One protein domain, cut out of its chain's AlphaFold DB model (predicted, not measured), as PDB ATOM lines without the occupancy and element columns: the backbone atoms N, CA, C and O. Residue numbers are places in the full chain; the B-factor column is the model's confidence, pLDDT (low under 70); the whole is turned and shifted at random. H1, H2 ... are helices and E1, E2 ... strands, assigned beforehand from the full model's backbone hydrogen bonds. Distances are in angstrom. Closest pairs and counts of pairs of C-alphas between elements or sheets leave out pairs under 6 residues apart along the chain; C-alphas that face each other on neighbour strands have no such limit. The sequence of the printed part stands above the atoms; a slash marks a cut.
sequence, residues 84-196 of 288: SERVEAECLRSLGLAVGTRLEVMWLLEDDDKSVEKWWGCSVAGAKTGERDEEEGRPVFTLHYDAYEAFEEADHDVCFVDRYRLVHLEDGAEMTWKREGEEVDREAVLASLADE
ATOM      1  N   SER A  84     -14.869  24.533  31.858       82.69
ATOM      2  CA  SER A  84     -14.624  25.462  32.972       82.69
ATOM      3  C   SER A  84     -13.168  25.929  33.030       82.69
ATOM      4  O   SER A  84     -12.913  27.134  33.005       82.69
ATOM      5  N   GLU A  85     -12.208  24.998  32.978       83.94
ATOM      6  CA  GLU A  85     -10.772  25.324  32.968       83.94
ATOM      7  C   GLU A  85     -10.387  26.189  31.755       83.94
ATOM      8  O   GLU A  85      -9.485  27.026  31.829       83.94
ATOM      9  N   ARG A  86     -11.075  26.018  30.615       85.12
ATOM     10  CA  ARG A  86     -10.845  26.849  29.422       85.12
ATOM     11  C   ARG A  86     -11.295  28.288  29.629       85.12
ATOM     12  O   ARG A  86     -10.541  29.186  29.258       85.12
ATOM     13  N   VAL A  87     -12.480  28.489  30.207       85.69
ATOM     14  CA  VAL A  87     -13.032  29.822  30.500       85.69
ATOM     15  C   VAL A  87     -12.150  30.552  31.512       85.69
ATOM     16  O   VAL A  87     -11.807  31.714  31.313       85.69
ATOM     17  N   GLU A  88     -11.712  29.860  32.560       87.00
ATOM     18  CA  GLU A  88     -10.807  30.400  33.583       87.00
ATOM     19  C   GLU A  88      -9.455  30.819  32.984       87.00
ATOM     20  O   GLU A  88      -8.977  31.937  33.197       87.00
ATOM     21  N   ALA A  89      -8.864  29.962  32.147       86.94
ATOM     22  CA  ALA A  89      -7.627  30.281  31.443       86.94
ATOM     23  C   ALA A  89      -7.797  31.416  30.419       86.94
ATOM     24  O   ALA A  89      -6.832  32.107  30.094       86.94
ATOM     25  N   GLU A  90      -8.979  31.579  29.829       90.19
ATOM     26  CA  GLU A  90      -9.287  32.690  28.926       90.19
ATOM     27  C   GLU A  90      -9.415  34.018  29.681       90.19
ATOM     28  O   GLU A  90      -8.867  35.013  29.216       90.19
ATOM     29  N   CYS A  91     -10.019  34.011  30.872       90.31
ATOM     30  CA  CYS A  91     -10.114  35.179  31.750       90.31
ATOM     31  C   CYS A  91      -8.730  35.691  32.185       90.31
ATOM     32  O   CYS A  91      -8.428  36.869  32.020       90.31
ATOM     33  N   LEU A  92      -7.819  34.811  32.622       93.38
ATOM     34  CA  LEU A  92      -6.440  35.242  32.895       93.38
ATOM     35  C   LEU A  92      -5.759  35.768  31.625       93.38
ATOM     36  O   LEU A  92      -5.102  36.806  31.659       93.38
ATOM     37  N   ARG A  93      -5.945  35.103  30.478       93.12
ATOM     38  CA  ARG A  93      -5.321  35.517  29.212       93.12
ATOM     39  C   ARG A  93      -5.823  36.860  28.693       93.12
ATOM     40  O   ARG A  93      -5.011  37.591  28.128       93.12
ATOM     41  N   SER A  94      -7.096  37.207  28.878       93.25
ATOM     42  CA  SER A  94      -7.622  38.520  28.477       93.25
ATOM     43  C   SER A  94      -6.996  39.655  29.296       93.25
ATOM     44  O   SER A  94      -6.721  40.721  28.750       93.25
ATOM     45  N   LEU A  95      -6.646  39.385  30.557       94.12
ATOM     46  CA  LEU A  95      -5.864  40.271  31.432       94.12
ATOM     47  C   LEU A  95      -4.343  40.179  31.172       94.12
ATOM     48  O   LEU A  95      -3.530  40.893  31.767       94.12
ATOM     49  N   GLY A  96      -3.930  39.282  30.272       95.25
ATOM     50  CA  GLY A  96      -2.542  38.942  29.965       95.25
ATOM     51  C   GLY A  96      -1.805  38.237  31.111       95.25
ATOM     52  O   GLY A  96      -0.573  38.284  31.162       95.25
ATOM     53  N   LEU A  97      -2.534  37.678  32.066       96.56
ATOM     54  CA  LEU A  97      -2.027  36.946  33.213       96.56
ATOM     55  C   LEU A  97      -1.907  35.451  32.896       96.56
ATOM     56  O   LEU A  97      -2.535  34.911  31.984       96.56
ATOM     57  N   ALA A  98      -1.081  34.779  33.683       96.56
ATOM     58  CA  ALA A  98      -0.935  33.331  33.717       96.56
ATOM     59  C   ALA A  98      -0.670  32.879  35.157       96.56
ATOM     60  O   ALA A  98      -0.215  33.672  35.982       96.56
ATOM     61  N   VAL A  99      -0.894  31.598  35.450       96.44
ATOM     62  CA  VAL A  99      -0.479  31.006  36.731       96.44
ATOM     63  C   VAL A  99       1.021  31.243  36.951       96.44
ATOM     64  O   VAL A  99       1.826  31.069  36.034       96.44
ATOM     65  N   GLY A 100       1.379  31.690  38.151       97.75
ATOM     66  CA  GLY A 100       2.721  32.114  38.544       97.75
ATOM     67  C   GLY A 100       3.077  33.557  38.172       97.75
ATOM     68  O   GLY A 100       4.179  34.001  38.484       97.75
ATOM     69  N   THR A 101       2.181  34.310  37.517       98.12
ATOM     70  CA  THR A 101       2.422  35.739  37.241       98.12
ATOM     71  C   THR A 101       2.499  36.512  38.548       98.12
ATOM     72  O   THR A 101       1.672  36.310  39.436       98.12
ATOM     73  N   ARG A 102       3.488  37.402  38.637       98.44
ATOM     74  CA  ARG A 102       3.729  38.264  39.788       98.44
ATOM     75  C   ARG A 102       2.933  39.554  39.697       98.44
ATOM     76  O   ARG A 102       2.993  40.254  38.680       98.44
ATOM     77  N   LEU A 103       2.211  39.847  40.766       98.31
ATOM     78  CA  LEU A 103       1.350  41.007  40.912       98.31
ATOM     79  C   LEU A 103       1.731  41.778  42.176       98.31
ATOM     80  O   LEU A 103       2.387  41.250  43.070       98.31
ATOM     81  N   GLU A 104       1.288  43.024  42.243       98.12
ATOM     82  CA  GLU A 104       1.259  43.827  43.456       98.12
ATOM     83  C   GLU A 104      -0.178  44.318  43.658       98.12
ATOM     84  O   GLU A 104      -0.769  44.885  42.737       98.12
ATOM     85  N   VAL A 105      -0.735  44.111  44.850       97.50
ATOM     86  CA  VAL A 105      -2.085  44.564  45.224       97.50
ATOM     87  C   VAL A 105      -1.968  45.700  46.234       97.50
ATOM     88  O   VAL A 105      -1.143  45.644  47.147       97.50
ATOM     89  N   MET A 106      -2.747  46.762  46.047       96.44
ATOM     90  CA  MET A 106      -2.729  47.946  46.900       96.44
ATOM     91  C   MET A 106      -3.620  47.748  48.124       96.44
ATOM     92  O   MET A 106      -4.842  47.722  48.015       96.44
ATOM     93  N   TRP A 107      -2.995  47.688  49.291       95.19
ATOM     94  CA  TRP A 107      -3.633  47.679  50.599       95.19
ATOM     95  C   TRP A 107      -3.676  49.087  51.193       95.19
ATOM     96  O   TRP A 107      -2.714  49.854  51.089       95.19
ATOM     97  N   LEU A 108      -4.785  49.410  51.855       92.44
ATOM     98  CA  LEU A 108      -4.925  50.597  52.693       92.44
ATOM     99  C   LEU A 108      -4.804  50.159  54.151       92.44
ATOM    100  O   LEU A 108      -5.722  49.556  54.698       92.44
ATOM    101  N   LEU A 109      -3.654  50.428  54.762       91.56
ATOM    102  CA  LEU A 109      -3.387  50.071  56.154       91.56
ATOM    103  C   LEU A 109      -3.672  51.275  57.051       91.56
ATOM    104  O   LEU A 109      -3.219  52.380  56.758       91.56
ATOM    105  N   GLU A 110      -4.400  51.074  58.144       91.62
ATOM    106  CA  GLU A 110      -4.596  52.102  59.167       91.62
ATOM    107  C   GLU A 110      -3.492  52.000  60.229       91.62
ATOM    108  O   GLU A 110      -3.363  50.979  60.903       91.62
ATOM    109  N   ASP A 111      -2.694  53.059  60.378       90.69
ATOM    110  CA  ASP A 111      -1.622  53.176  61.372       90.69
ATOM    111  C   ASP A 111      -1.715  54.538  62.080       90.69
ATOM    112  O   ASP A 111      -1.612  55.587  61.439       90.69
ATOM    113  N   ASP A 112      -1.946  54.531  63.397       86.38
ATOM    114  CA  ASP A 112      -2.023  55.725  64.258       86.38
ATOM    115  C   ASP A 112      -2.831  56.904  63.645       86.38
ATOM    116  O   ASP A 112      -2.322  58.017  63.469       86.38
ATOM    117  N   ASP A 113      -4.105  56.659  63.304       90.69
ATOM    118  CA  ASP A 113      -5.046  57.610  62.674       90.69
ATOM    119  C   ASP A 113      -4.662  58.077  61.251       90.69
ATOM    120  O   ASP A 113      -5.182  59.082  60.749       90.69
ATOM    121  N   LYS A 114      -3.749  57.373  60.573       88.31
ATOM    122  CA  LYS A 114      -3.379  57.640  59.178       88.31
ATOM    123  C   LYS A 114      -3.561  56.399  58.320       88.31
ATOM    124  O   LYS A 114      -3.126  55.314  58.684       88.31
ATOM    125  N   SER A 115      -4.131  56.582  57.136       89.56
ATOM    126  CA  SER A 115      -4.158  55.542  56.109       89.56
ATOM    127  C   SER A 115      -2.858  55.584  55.304       89.56
ATOM    128  O   SER A 115      -2.492  56.627  54.753       89.56
ATOM    129  N   VAL A 116      -2.155  54.458  55.244       92.75
ATOM    130  CA  VAL A 116      -0.939  54.264  54.456       92.75
ATOM    131  C   VAL A 116      -1.255  53.321  53.301       92.75
ATOM    132  O   VAL A 116      -1.664  52.181  53.503       92.75
ATOM    133  N   GLU A 117      -1.045  53.806  52.077       93.62
ATOM    134  CA  GLU A 117      -1.125  52.994  50.861       93.62
ATOM    135  C   GLU A 117       0.119  52.098  50.763       93.62
ATOM    136  O   GLU A 117       1.257  52.582  50.775       93.62
ATOM    137  N   LYS A 118      -0.086  50.784  50.646       95.12
ATOM    138  CA  LYS A 118       0.984  49.794  50.532       95.12
ATOM    139  C   LYS A 118       0.720  48.828  49.385       95.12
ATOM    140  O   LYS A 118      -0.279  48.130  49.372       95.12
ATOM    141  N   TRP A 119       1.668  48.725  48.460       96.69
ATOM    142  CA  TRP A 119       1.670  47.677  47.439       96.69
ATOM    143  C   TRP A 119       2.309  46.407  48.004       96.69
ATOM    144  O   TRP A 119       3.462  46.443  48.446       96.69
ATOM    145  N   TRP A 120       1.552  45.313  48.018       97.81
ATOM    146  CA  TRP A 120       1.977  44.014  48.533       97.81
ATOM    147  C   TRP A 120       2.097  43.010  47.386       97.81
ATOM    148  O   TRP A 120       1.144  42.799  46.637       97.81
ATOM    149  N   GLY A 121       3.287  42.423  47.237       98.12
ATOM    150  CA  GLY A 121       3.585  41.409  46.230       98.12
ATOM    151  C   GLY A 121       2.850  40.085  46.456       98.12
ATOM    152  O   GLY A 121       2.740  39.592  47.580       98.12
ATOM    153  N   CYS A 122       2.361  39.503  45.367       98.56
ATOM    154  CA  CYS A 122       1.729  38.192  45.350       98.56
ATOM    155  C   CYS A 122       1.928  37.498  43.995       98.56
ATOM    156  O   CYS A 122       2.448  38.067  43.028       98.56
ATOM    157  N   SER A 123       1.527  36.233  43.914       98.50
ATOM    158  CA  SER A 123       1.521  35.467  42.668       98.50
ATOM    159  C   SER A 123       0.180  34.788  42.419       98.50
ATOM    160  O   SER A 123      -0.488  34.349  43.349       98.50
ATOM    161  N   VAL A 124      -0.221  34.691  41.149       98.25
ATOM    162  CA  VAL A 124      -1.452  33.981  40.764       98.25
ATOM    163  C   VAL A 124      -1.236  32.478  40.942       98.25
ATOM    164  O   VAL A 124      -0.532  31.867  40.138       98.25
ATOM    165  N   ALA A 125      -1.835  31.865  41.961       97.62
ATOM    166  CA  ALA A 125      -1.673  30.437  42.240       97.62
ATOM    167  C   ALA A 125      -2.499  29.561  41.285       97.62
ATOM    168  O   ALA A 125      -2.045  28.498  40.858       97.62
ATOM    169  N   GLY A 126      -3.691  30.020  40.899       95.00
ATOM    170  CA  GLY A 126      -4.587  29.276  40.016       95.00
ATOM    171  C   GLY A 126      -6.015  29.805  40.026       95.00
ATOM    172  O   GLY A 126      -6.342  30.717  40.780       95.00
ATOM    173  N   ALA A 127      -6.856  29.224  39.175       94.50
ATOM    174  CA  ALA A 127      -8.303  29.381  39.263       94.50
ATOM    175  C   ALA A 127      -8.884  28.281  40.159       94.50
ATOM    176  O   ALA A 127      -8.419  27.137  40.118       94.50
ATOM    177  N   LYS A 128      -9.911  28.608  40.942       94.12
ATOM    178  CA  LYS A 128     -10.701  27.614  41.667       94.12
ATOM    179  C   LYS A 128     -11.776  27.065  40.747       94.12
ATOM    180  O   LYS A 128     -12.847  27.646  40.591       94.12
ATOM    181  N   THR A 129     -11.461  25.948  40.097       90.12
ATOM    182  CA  THR A 129     -12.294  25.434  39.014       90.12
ATOM    183  C   THR A 129     -13.731  25.164  39.443       90.12
ATOM    184  O   THR A 129     -13.992  24.337  40.316       90.12
ATOM    185  N   GLY A 130     -14.669  25.834  38.771       89.00
ATOM    186  CA  GLY A 130     -16.104  25.721  39.042       89.00
ATOM    187  C   GLY A 130     -16.634  26.606  40.174       89.00
ATOM    188  O   GLY A 130     -17.853  26.654  40.347       89.00
ATOM    189  N   GLU A 131     -15.776  27.329  40.895       93.50
ATOM    190  CA  GLU A 131     -16.204  28.359  41.842       93.50
ATOM    191  C   GLU A 131     -16.419  29.692  41.124       93.50
ATOM    192  O   GLU A 131     -15.661  30.086  40.229       93.50
ATOM    193  N   ARG A 132     -17.501  30.370  41.505       93.88
ATOM    194  CA  ARG A 132     -17.914  31.670  40.986       93.88
ATOM    195  C   ARG A 132     -18.284  32.563  42.158       93.88
ATOM    196  O   ARG A 132     -18.820  32.044  43.136       93.88
ATOM    197  N   ASP A 133     -18.024  33.863  42.053       93.31
ATOM    198  CA  ASP A 133     -18.600  34.786  43.031       93.31
ATOM    199  C   ASP A 133     -20.135  34.759  42.965       93.31
ATOM    200  O   ASP A 133     -20.732  34.438  41.931       93.31
ATOM    201  N   GLU A 134     -20.770  35.030  44.102       89.44
ATOM    202  CA  GLU A 134     -22.227  34.960  44.234       89.44
ATOM    203  C   GLU A 134     -22.939  36.153  43.579       89.44
ATOM    204  O   GLU A 134     -24.117  36.047  43.240       89.44
ATOM    205  N   GLU A 135     -22.234  37.270  43.397       84.50
ATOM    206  CA  GLU A 135     -22.810  38.559  43.003       84.50
ATOM    207  C   GLU A 135     -22.897  38.730  41.477       84.50
ATOM    208  O   GLU A 135     -23.954  39.049  40.940       84.50
ATOM    209  N   GLU A 136     -21.813  38.451  40.757       88.56
ATOM    210  CA  GLU A 136     -21.691  38.629  39.306       88.56
ATOM    211  C   GLU A 136     -21.387  37.323  38.550       88.56
ATOM    212  O   GLU A 136     -21.403  37.285  37.315       88.56
ATOM    213  N   GLY A 137     -21.112  36.225  39.255       91.88
ATOM    214  CA  GLY A 137     -20.769  34.946  38.645       91.88
ATOM    215  C   GLY A 137     -19.391  34.940  37.973       91.88
ATOM    216  O   GLY A 137     -19.169  34.178  37.016       91.88
ATOM    217  N   ARG A 138     -18.448  35.782  38.422       93.31
ATOM    218  CA  ARG A 138     -17.087  35.831  37.851       93.31
ATOM    219  C   ARG A 138     -16.249  34.650  38.356       93.31
ATOM    220  O   ARG A 138     -16.542  34.104  39.417       93.31
ATOM    221  N   PRO A 139     -15.251  34.177  37.585       95.56
ATOM    222  CA  PRO A 139     -14.373  33.096  38.028       95.56
ATOM    223  C   PRO A 139     -13.555  33.499  39.260       95.56
ATOM    224  O   PRO A 139     -12.994  34.592  39.286       95.56
ATOM    225  N   VAL A 140     -13.446  32.585  40.226       97.44
ATOM    226  CA  VAL A 140     -12.637  32.775  41.436       97.44
ATOM    227  C   VAL A 140     -11.196  32.328  41.192       97.44
ATOM    228  O   VAL A 140     -10.940  31.261  40.622       97.44
ATOM    229  N   PHE A 141     -10.240  33.129  41.650       97.88
ATOM    230  CA  PHE A 141      -8.807  32.857  41.579       97.88
ATOM    231  C   PHE A 141      -8.182  32.903  42.964       97.88
ATOM    232  O   PHE A 141      -8.639  33.647  43.820       97.88
ATOM    233  N   THR A 142      -7.099  32.162  43.165       98.25
ATOM    234  CA  THR A 142      -6.313  32.227  44.399       98.25
ATOM    235  C   THR A 142      -5.024  33.006  44.144       98.25
ATOM    236  O   THR A 142      -4.268  32.694  43.213       98.25
ATOM    237  N   LEU A 143      -4.772  34.022  44.967       98.50
ATOM    238  CA  LEU A 143      -3.511  34.752  45.040       98.50
ATOM    239  C   LEU A 143      -2.707  34.269  46.242       98.50
ATOM    240  O   LEU A 143      -3.226  34.218  47.352       98.50
ATOM    241  N   HIS A 144      -1.433  33.972  46.010       98.56
ATOM    242  CA  HIS A 144      -0.468  33.634  47.049       98.56
ATOM    243  C   HIS A 144       0.366  34.873  47.382       98.56
ATOM    244  O   HIS A 144       1.199  35.288  46.565       98.56
ATOM    245  N   TYR A 145       0.101  35.493  48.529       98.31
ATOM    246  CA  TYR A 145       0.804  36.678  49.018       98.31
ATOM    247  C   TYR A 145       2.141  36.313  49.657       98.31
ATOM    248  O   TYR A 145       2.242  35.337  50.400       98.31
ATOM    249  N   ASP A 146       3.160  37.131  49.394       98.44
ATOM    250  CA  ASP A 146       4.469  36.955  50.019       98.44
ATOM    251  C   ASP A 146       4.417  37.333  51.504       98.44
ATOM    252  O   ASP A 146       3.678  38.239  51.892       98.44
ATOM    253  N   ALA A 147       5.279  36.739  52.329       97.81
ATOM    254  CA  ALA A 147       5.476  37.226  53.691       97.81
ATOM    255  C   ALA A 147       5.925  38.698  53.689       97.81
ATOM    256  O   ALA A 147       6.848  39.089  52.964       97.81
ATOM    257  N   TYR A 148       5.313  39.509  54.550       94.81
ATOM    258  CA  TYR A 148       5.637  40.926  54.684       94.81
ATOM    259  C   TYR A 148       5.624  41.354  56.151       94.81
ATOM    260  O   TYR A 148       4.607  41.283  56.830       94.81
ATOM    261  N   GLU A 149       6.766  41.836  56.643       93.06
ATOM    262  CA  GLU A 149       6.951  42.271  58.034       93.06
ATOM    263  C   GLU A 149       6.522  41.216  59.073       93.06
ATOM    264  O   GLU A 149       7.261  40.261  59.309       93.06
ATOM    265  N   ALA A 150       5.373  41.417  59.725       92.81
ATOM    266  CA  ALA A 150       4.808  40.530  60.740       92.81
ATOM    267  C   ALA A 150       3.744  39.567  60.181       92.81
ATOM    268  O   ALA A 150       3.187  38.775  60.940       92.81
ATOM    269  N   PHE A 151       3.458  39.647  58.882       94.06
ATOM    270  CA  PHE A 151       2.483  38.817  58.195       94.06
ATOM    271  C   PHE A 151       3.186  37.661  57.479       94.06
ATOM    272  O   PHE A 151       4.175  37.861  56.767       94.06
ATOM    273  N   GLU A 152       2.687  36.449  57.704       97.38
ATOM    274  CA  GLU A 152       3.151  35.239  57.022       97.38
ATOM    275  C   GLU A 152       2.601  35.175  55.588       97.38
ATOM    276  O   GLU A 152       1.721  35.949  55.213       97.38
ATOM    277  N   GLU A 153       3.141  34.261  54.782       97.62
ATOM    278  CA  GLU A 153       2.576  33.946  53.465       97.62
ATOM    279  C   GLU A 153       1.125  33.473  53.627       97.62
ATOM    280  O   GLU A 153       0.822  32.672  54.518       97.62
ATOM    281  N   ALA A 154       0.231  33.961  52.769       97.75
ATOM    282  CA  ALA A 154      -1.196  33.672  52.852       97.75
ATOM    283  C   ALA A 154      -1.816  33.501  51.463       97.75
ATOM    284  O   ALA A 154      -1.462  34.204  50.515       97.75
ATOM    285  N   ASP A 155      -2.762  32.569  51.364       98.12
ATOM    286  CA  ASP A 155      -3.575  32.357  50.171       98.12
ATOM    287  C   ASP A 155      -4.922  33.050  50.352       98.12
ATOM    288  O   ASP A 155      -5.625  32.794  51.329       98.12
ATOM    289  N   HIS A 156      -5.292  33.886  49.387       97.94
ATOM    290  CA  HIS A 156      -6.564  34.596  49.388       97.94
ATOM    291  C   HIS A 156      -7.302  34.403  48.071       97.94
ATOM    292  O   HIS A 156      -6.694  34.381  46.996       97.94
ATOM    293  N   ASP A 157      -8.623  34.292  48.158       98.12
ATOM    294  CA  ASP A 157      -9.481  34.161  46.990       98.12
ATOM    295  C   ASP A 157      -9.961  35.524  46.508       98.12
ATOM    296  O   ASP A 157     -10.389  36.374  47.291       98.12
ATOM    297  N   VAL A 158      -9.890  35.723  45.198       98.06
ATOM    298  CA  VAL A 158     -10.215  36.984  44.542       98.06
ATOM    299  C   VAL A 158     -11.001  36.759  43.258       98.06
ATOM    300  O   VAL A 158     -10.882  35.718  42.607       98.06
ATOM    301  N   CYS A 159     -11.724  37.789  42.833       97.44
ATOM    302  CA  CYS A 159     -12.284  37.899  41.490       97.44
ATOM    303  C   CYS A 159     -11.670  39.100  40.775       97.44
ATOM    304  O   CYS A 159     -11.685  40.209  41.298       97.44
ATOM    305  N   PHE A 160     -11.147  38.908  39.565       96.81
ATOM    306  CA  PHE A 160     -10.718  40.037  38.741       96.81
ATOM    307  C   PHE A 160     -11.942  40.720  38.130       96.81
ATOM    308  O   PHE A 160     -12.707  40.078  37.409       96.81
ATOM    309  N   VAL A 161     -12.100  42.013  38.411       94.06
ATOM    310  CA  VAL A 161     -13.164  42.851  37.836       94.06
ATOM    311  C   VAL A 161     -12.719  43.332  36.461       94.06
ATOM    312  O   VAL A 161     -13.399  43.123  35.459       94.06
ATOM    313  N   ASP A 162     -11.520  43.914  36.401       92.81
ATOM    314  CA  ASP A 162     -10.920  44.412  35.171       92.81
ATOM    315  C   ASP A 162      -9.378  44.374  35.222       92.81
ATOM    316  O   ASP A 162      -8.762  43.626  35.987       92.81
ATOM    317  N   ARG A 163      -8.734  45.160  34.349       92.62
ATOM    318  CA  ARG A 163      -7.276  45.232  34.206       92.62
ATOM    319  C   ARG A 163      -6.544  45.765  35.443       92.62
ATOM    320  O   ARG A 163      -5.363  45.467  35.581       92.62
ATOM    321  N   TYR A 164      -7.192  46.560  36.283       94.69
ATOM    322  CA  TYR A 164      -6.568  47.175  37.455       94.69
ATOM    323  C   TYR A 164      -7.349  46.934  38.740       94.69
ATOM    324  O   TYR A 164      -6.854  47.300  39.801       94.69
ATOM    325  N   ARG A 165      -8.536  46.324  38.678       94.44
ATOM    326  CA  ARG A 165      -9.409  46.105  39.833       94.44
ATOM    327  C   ARG A 165      -9.671  44.623  40.070       94.44
ATOM    328  O   ARG A 165      -9.833  43.836  39.132       94.44
ATOM    329  N   LEU A 166      -9.681  44.244  41.341       96.94
ATOM    330  CA  LEU A 166     -10.077  42.925  41.822       96.94
ATOM    331  C   LEU A 166     -10.929  43.070  43.082       96.94
ATOM    332  O   LEU A 166     -10.816  44.070  43.778       96.94
ATOM    333  N   VAL A 167     -11.749  42.071  43.384       96.94
ATOM    334  CA  VAL A 167     -12.484  41.959  44.648       96.94
ATOM    335  C   VAL A 167     -11.847  40.860  45.478       96.94
ATOM    336  O   VAL A 167     -11.662  39.744  44.989       96.94
ATOM    337  N   HIS A 168     -11.520  41.173  46.722       97.31
ATOM    338  CA  HIS A 168     -11.073  40.222  47.722       97.31
ATOM    339  C   HIS A 168     -12.297  39.555  48.366       97.31
ATOM    340  O   HIS A 168     -13.158  40.229  48.922       97.31
ATOM    341  N   LEU A 169     -12.438  38.233  48.238       96.62
ATOM    342  CA  LEU A 169     -13.705  37.554  48.550       96.62
ATOM    343  C   LEU A 169     -13.947  37.327  50.047       96.62
ATOM    344  O   LEU A 169     -15.071  37.030  50.440       96.62
ATOM    345  N   GLU A 170     -12.918  37.449  50.885       94.69
ATOM    346  CA  GLU A 170     -13.058  37.262  52.336       94.69
ATOM    347  C   GLU A 170     -13.837  38.409  52.998       94.69
ATOM    348  O   GLU A 170     -14.640  38.182  53.901       94.69
ATOM    349  N   ASP A 171     -13.612  39.635  52.534       94.25
ATOM    350  CA  ASP A 171     -14.178  40.873  53.076       94.25
ATOM    351  C   ASP A 171     -15.000  41.668  52.048       94.25
ATOM    352  O   ASP A 171     -15.624  42.667  52.405       94.25
ATOM    353  N   GLY A 172     -15.041  41.218  50.791       92.56
ATOM    354  CA  GLY A 172     -15.722  41.904  49.693       92.56
ATOM    355  C   GLY A 172     -15.031  43.204  49.280       92.56
ATOM    356  O   GLY A 172     -15.657  44.045  48.637       92.56
ATOM    357  N   ALA A 173     -13.770  43.413  49.670       93.25
ATOM    358  CA  ALA A 173     -13.074  44.662  49.404       93.25
ATOM    359  C   ALA A 173     -12.617  44.743  47.943       93.25
ATOM    360  O   ALA A 173     -11.895  43.876  47.448       93.25
ATOM    361  N   GLU A 174     -12.990  45.819  47.253       94.00
ATOM    362  CA  GLU A 174     -12.446  46.133  45.935       94.00
ATOM    363  C   GLU A 174     -11.058  46.770  46.077       94.00
ATOM    364  O   GLU A 174     -10.854  47.729  46.825       94.00
ATOM    365  N   MET A 175     -10.081  46.222  45.361       95.62
ATOM    366  CA  MET A 175      -8.674  46.581  45.473       95.62
ATOM    367  C   MET A 175      -8.061  46.834  44.103       95.62
ATOM    368  O   MET A 175      -8.414  46.207  43.101       95.62
ATOM    369  N   THR A 176      -7.075  47.729  44.069       95.19
ATOM    370  CA  THR A 176      -6.287  47.976  42.862       95.19
ATOM    371  C   THR A 176      -5.113  47.009  42.784       95.19
ATOM    372  O   THR A 176      -4.403  46.810  43.769       95.19
ATOM    373  N   TRP A 177      -4.856  46.451  41.607       96.75
ATOM    374  CA  TRP A 177      -3.706  45.591  41.350       96.75
ATOM    375  C   TRP A 177      -2.904  46.064  40.137       96.75
ATOM    376  O   TRP A 177      -3.394  46.787  39.267       96.75
ATOM    377  N   LYS A 178      -1.640  45.648  40.088       96.62
ATOM    378  CA  LYS A 178      -0.734  45.863  38.955       96.62
ATOM    379  C   LYS A 178       0.238  44.709  38.809       96.62
ATOM    380  O   LYS A 178       0.399  43.914  39.736       96.62
ATOM    381  N   ARG A 179       0.903  44.588  37.662       97.50
ATOM    382  CA  ARG A 179       2.021  43.640  37.552       97.50
ATOM    383  C   ARG A 179       3.205  44.146  38.360       97.50
ATOM    384  O   ARG A 179       3.426  45.351  38.454       97.50
ATOM    385  N   GLU A 180       3.996  43.224  38.892       97.00
ATOM    386  CA  GLU A 180       5.212  43.591  39.616       97.00
ATOM    387  C   GLU A 180       6.125  44.466  38.736       97.00
ATOM    388  O   GLU A 180       6.504  44.086  37.624       97.00
ATOM    389  N   GLY A 181       6.442  45.669  39.226       95.50
ATOM    390  CA  GLY A 181       7.257  46.658  38.509       95.50
ATOM    391  C   GLY A 181       6.516  47.500  37.461       95.50
ATOM    392  O   GLY A 181       7.135  48.374  36.855       95.50
ATOM    393  N   GLU A 182       5.215  47.286  37.251       95.19
ATOM    394  CA  GLU A 182       4.376  48.178  36.446       95.19
ATOM    395  C   GLU A 182       4.102  49.467  37.230       95.19
ATOM    396  O   GLU A 182       3.754  49.441  38.414       95.19
ATOM    397  N   GLU A 183       4.296  50.614  36.586       92.31
ATOM    398  CA  GLU A 183       3.905  51.905  37.143       92.31
ATOM    399  C   GLU A 183       2.454  52.164  36.745       92.31
ATOM    400  O   GLU A 183       2.129  52.240  35.560       92.31
ATOM    401  N   VAL A 184       1.575  52.242  37.742       86.94
ATOM    402  CA  VAL A 184       0.163  52.537  37.523       86.94
ATOM    403  C   VAL A 184      -0.060  54.019  37.740       86.94
ATOM    404  O   VAL A 184       0.211  54.554  38.815       86.94
ATOM    405  N   ASP A 185      -0.563  54.672  36.698       85.06
ATOM    406  CA  ASP A 185      -1.021  56.045  36.789       85.06
ATOM    407  C   ASP A 185      -2.289  56.090  37.650       85.06
ATOM    408  O   ASP A 185      -3.350  55.594  37.261       85.06
ATOM    409  N   ARG A 186      -2.168  56.677  38.843       78.56
ATOM    410  CA  ARG A 186      -3.278  56.845  39.787       78.56
ATOM    411  C   ARG A 186      -4.443  57.603  39.153       78.56
ATOM    412  O   ARG A 186      -5.589  57.285  39.454       78.56
ATOM    413  N   GLU A 187      -4.165  58.580  38.291       77.12
ATOM    414  CA  GLU A 187      -5.220  59.324  37.598       77.12
ATOM    415  C   GLU A 187      -5.963  58.425  36.613       77.12
ATOM    416  O   GLU A 187      -7.181  58.512  36.522       77.12
ATOM    417  N   ALA A 188      -5.267  57.503  35.942       76.19
ATOM    418  CA  ALA A 188      -5.901  56.538  35.049       76.19
ATOM    419  C   ALA A 188      -6.784  55.533  35.806       76.19
ATOM    420  O   ALA A 188      -7.863  55.198  35.323       76.19
ATOM    421  N   VAL A 189      -6.369  55.084  36.998       76.31
ATOM    422  CA  VAL A 189      -7.206  54.217  37.851       76.31
ATOM    423  C   VAL A 189      -8.444  54.966  38.330       76.31
ATOM    424  O   VAL A 189      -9.557  54.465  38.194       76.31
ATOM    425  N   LEU A 190      -8.275  56.192  38.830       70.44
ATOM    426  CA  LEU A 190      -9.401  57.034  39.240       70.44
ATOM    427  C   LEU A 190     -10.342  57.333  38.070       70.44
ATOM    428  O   LEU A 190     -11.554  57.290  38.245       70.44
ATOM    429  N   ALA A 191      -9.804  57.573  36.876       70.38
ATOM    430  CA  ALA A 191     -10.606  57.756  35.676       70.38
ATOM    431  C   ALA A 191     -11.387  56.484  35.319       70.38
ATOM    432  O   ALA A 191     -12.559  56.587  34.983       70.38
ATOM    433  N   SER A 192     -10.790  55.292  35.450       67.06
ATOM    434  CA  SER A 192     -11.512  54.033  35.212       67.06
ATOM    435  C   SER A 192     -12.628  53.766  36.223       67.06
ATOM    436  O   SER A 192     -13.632  53.174  35.854       67.06
ATOM    437  N   LEU A 193     -12.485  54.246  37.463       63.94
ATOM    438  CA  LEU A 193     -13.555  54.221  38.466       63.94
ATOM    439  C   LEU A 193     -14.658  55.247  38.160       63.94
ATOM    440  O   LEU A 193     -15.811  55.040  38.513       63.94
ATOM    441  N   ALA A 194     -14.308  56.367  37.525       61.75
ATOM    442  CA  ALA A 194     -15.249  57.430  37.185       61.75
ATOM    443  C   ALA A 194     -16.031  57.171  35.882       61.75
ATOM    444  O   ALA A 194     -17.086  57.770  35.693       61.75
ATOM    445  N   ASP A 195     -15.524  56.302  34.999       53.00
ATOM    446  CA  ASP A 195     -16.161  55.924  33.723       53.00
ATOM    447  C   ASP A 195     -17.236  54.826  33.886       53.00
ATOM    448  O   ASP A 195     -17.812  54.357  32.903       53.00
ATOM    449  N   GLU A 196     -17.552  54.423  35.124       56.44
ATOM    450  CA  GLU A 196     -18.849  53.814  35.423       56.44
ATOM    451  C   GLU A 196     -19.915  54.905  35.279       56.44
ATOM    452  O   GLU A 196     -20.304  55.584  36.230       56.44
TER     453      GLU A 196
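AT A GLANCE: This is residues 84 to 196 of the 288 residues of an uncharacterized protein of Ectocarpus siliculosus (UniProt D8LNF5). The domain is a small closed barrel of six antiparallel strands, E1 to E6, with helix H1 packed along its outside over E2 and E3. The far part of the E1 and E2 hairpin, residues 107 to 118, reaches out beyond the ring, and the short helix H2 lies off to a side after E6. The printed part has 113 residues, with two named helices and six named strands in the order H1 E1 E2 E3 E4 E5 E6 H2, and its class is mixed, helices and strands. The six strands form a meander, each the antiparallel neighbour of the one before. The whole is compact, with a radius of gyration of the C-alphas of 14.2 A and spans of 45 by 36 by 28 A.

IN THESE COORDINATES: H1 covers residues 84 to 94, 15.5 A long, beginning at C-alpha 84 at (-14.624, 25.462, 32.972). E1 is residues 102 to 111, 26.8 A. E2 is residues 114 to 132, 34.9 A, and bends by 133 degrees at residue 129; its C-alpha 114 is at (-3.379, 57.640, 59.178). E3 is residues 139 to 145, E4 residues 154 to 160, E5 residues 165 to 168 and E6 residues 173 to 179. H2 is residues 186 to 194, 12.3 A, ending at C-alpha 194 at (-15.249, 57.430, 37.185).

HOW THE PARTS SIT: Round the barrel run E1, E2, E3, E4, E5, E6 and back to E1. E1 and E2 form a hairpin, with N 105 and O 120 2.9 A apart. The hairpin of E2 and E3 has N 123 and O 144 at 2.8 A, and that of E3 and E4 has N 143 and O 156 at 2.8 A. E4 pairs with E3 over residues 154 to 158 and with E5 over residues 158 to 160; across the hairpin of E4 and E5, N 167 and O 159 are 2.8 A apart. In the hairpin of E5 and E6, N 175 and O 166 are 2.8 A apart. E6 and E1 close the ring, with N 104 and O 178 at 2.8 A. H1 is on the barrel, outside it, at a height over the sheet of 9.0 A. It lies over E2 and E3 and runs along the strands, at 2 degrees to E2 on the local plane; the closest C-alphas of H1 and E2 are those of Glu 85 and Thr 129, 6.2 A apart. H2 is on the barrel too, with 6 pairs of C-alphas within 10 A. H1 and H2 are apart. In H1 and H2 every O i to N i+4 pair is within hydrogen-bond range.

THE WHOLE: The two C-alphas farthest apart are those of Arg 86 and Asp 112, at 46.1 A. The printed part has no cut, and no link is long. The mean pLDDT of the printed part is 91.6, with residues 192 to 196 under 70.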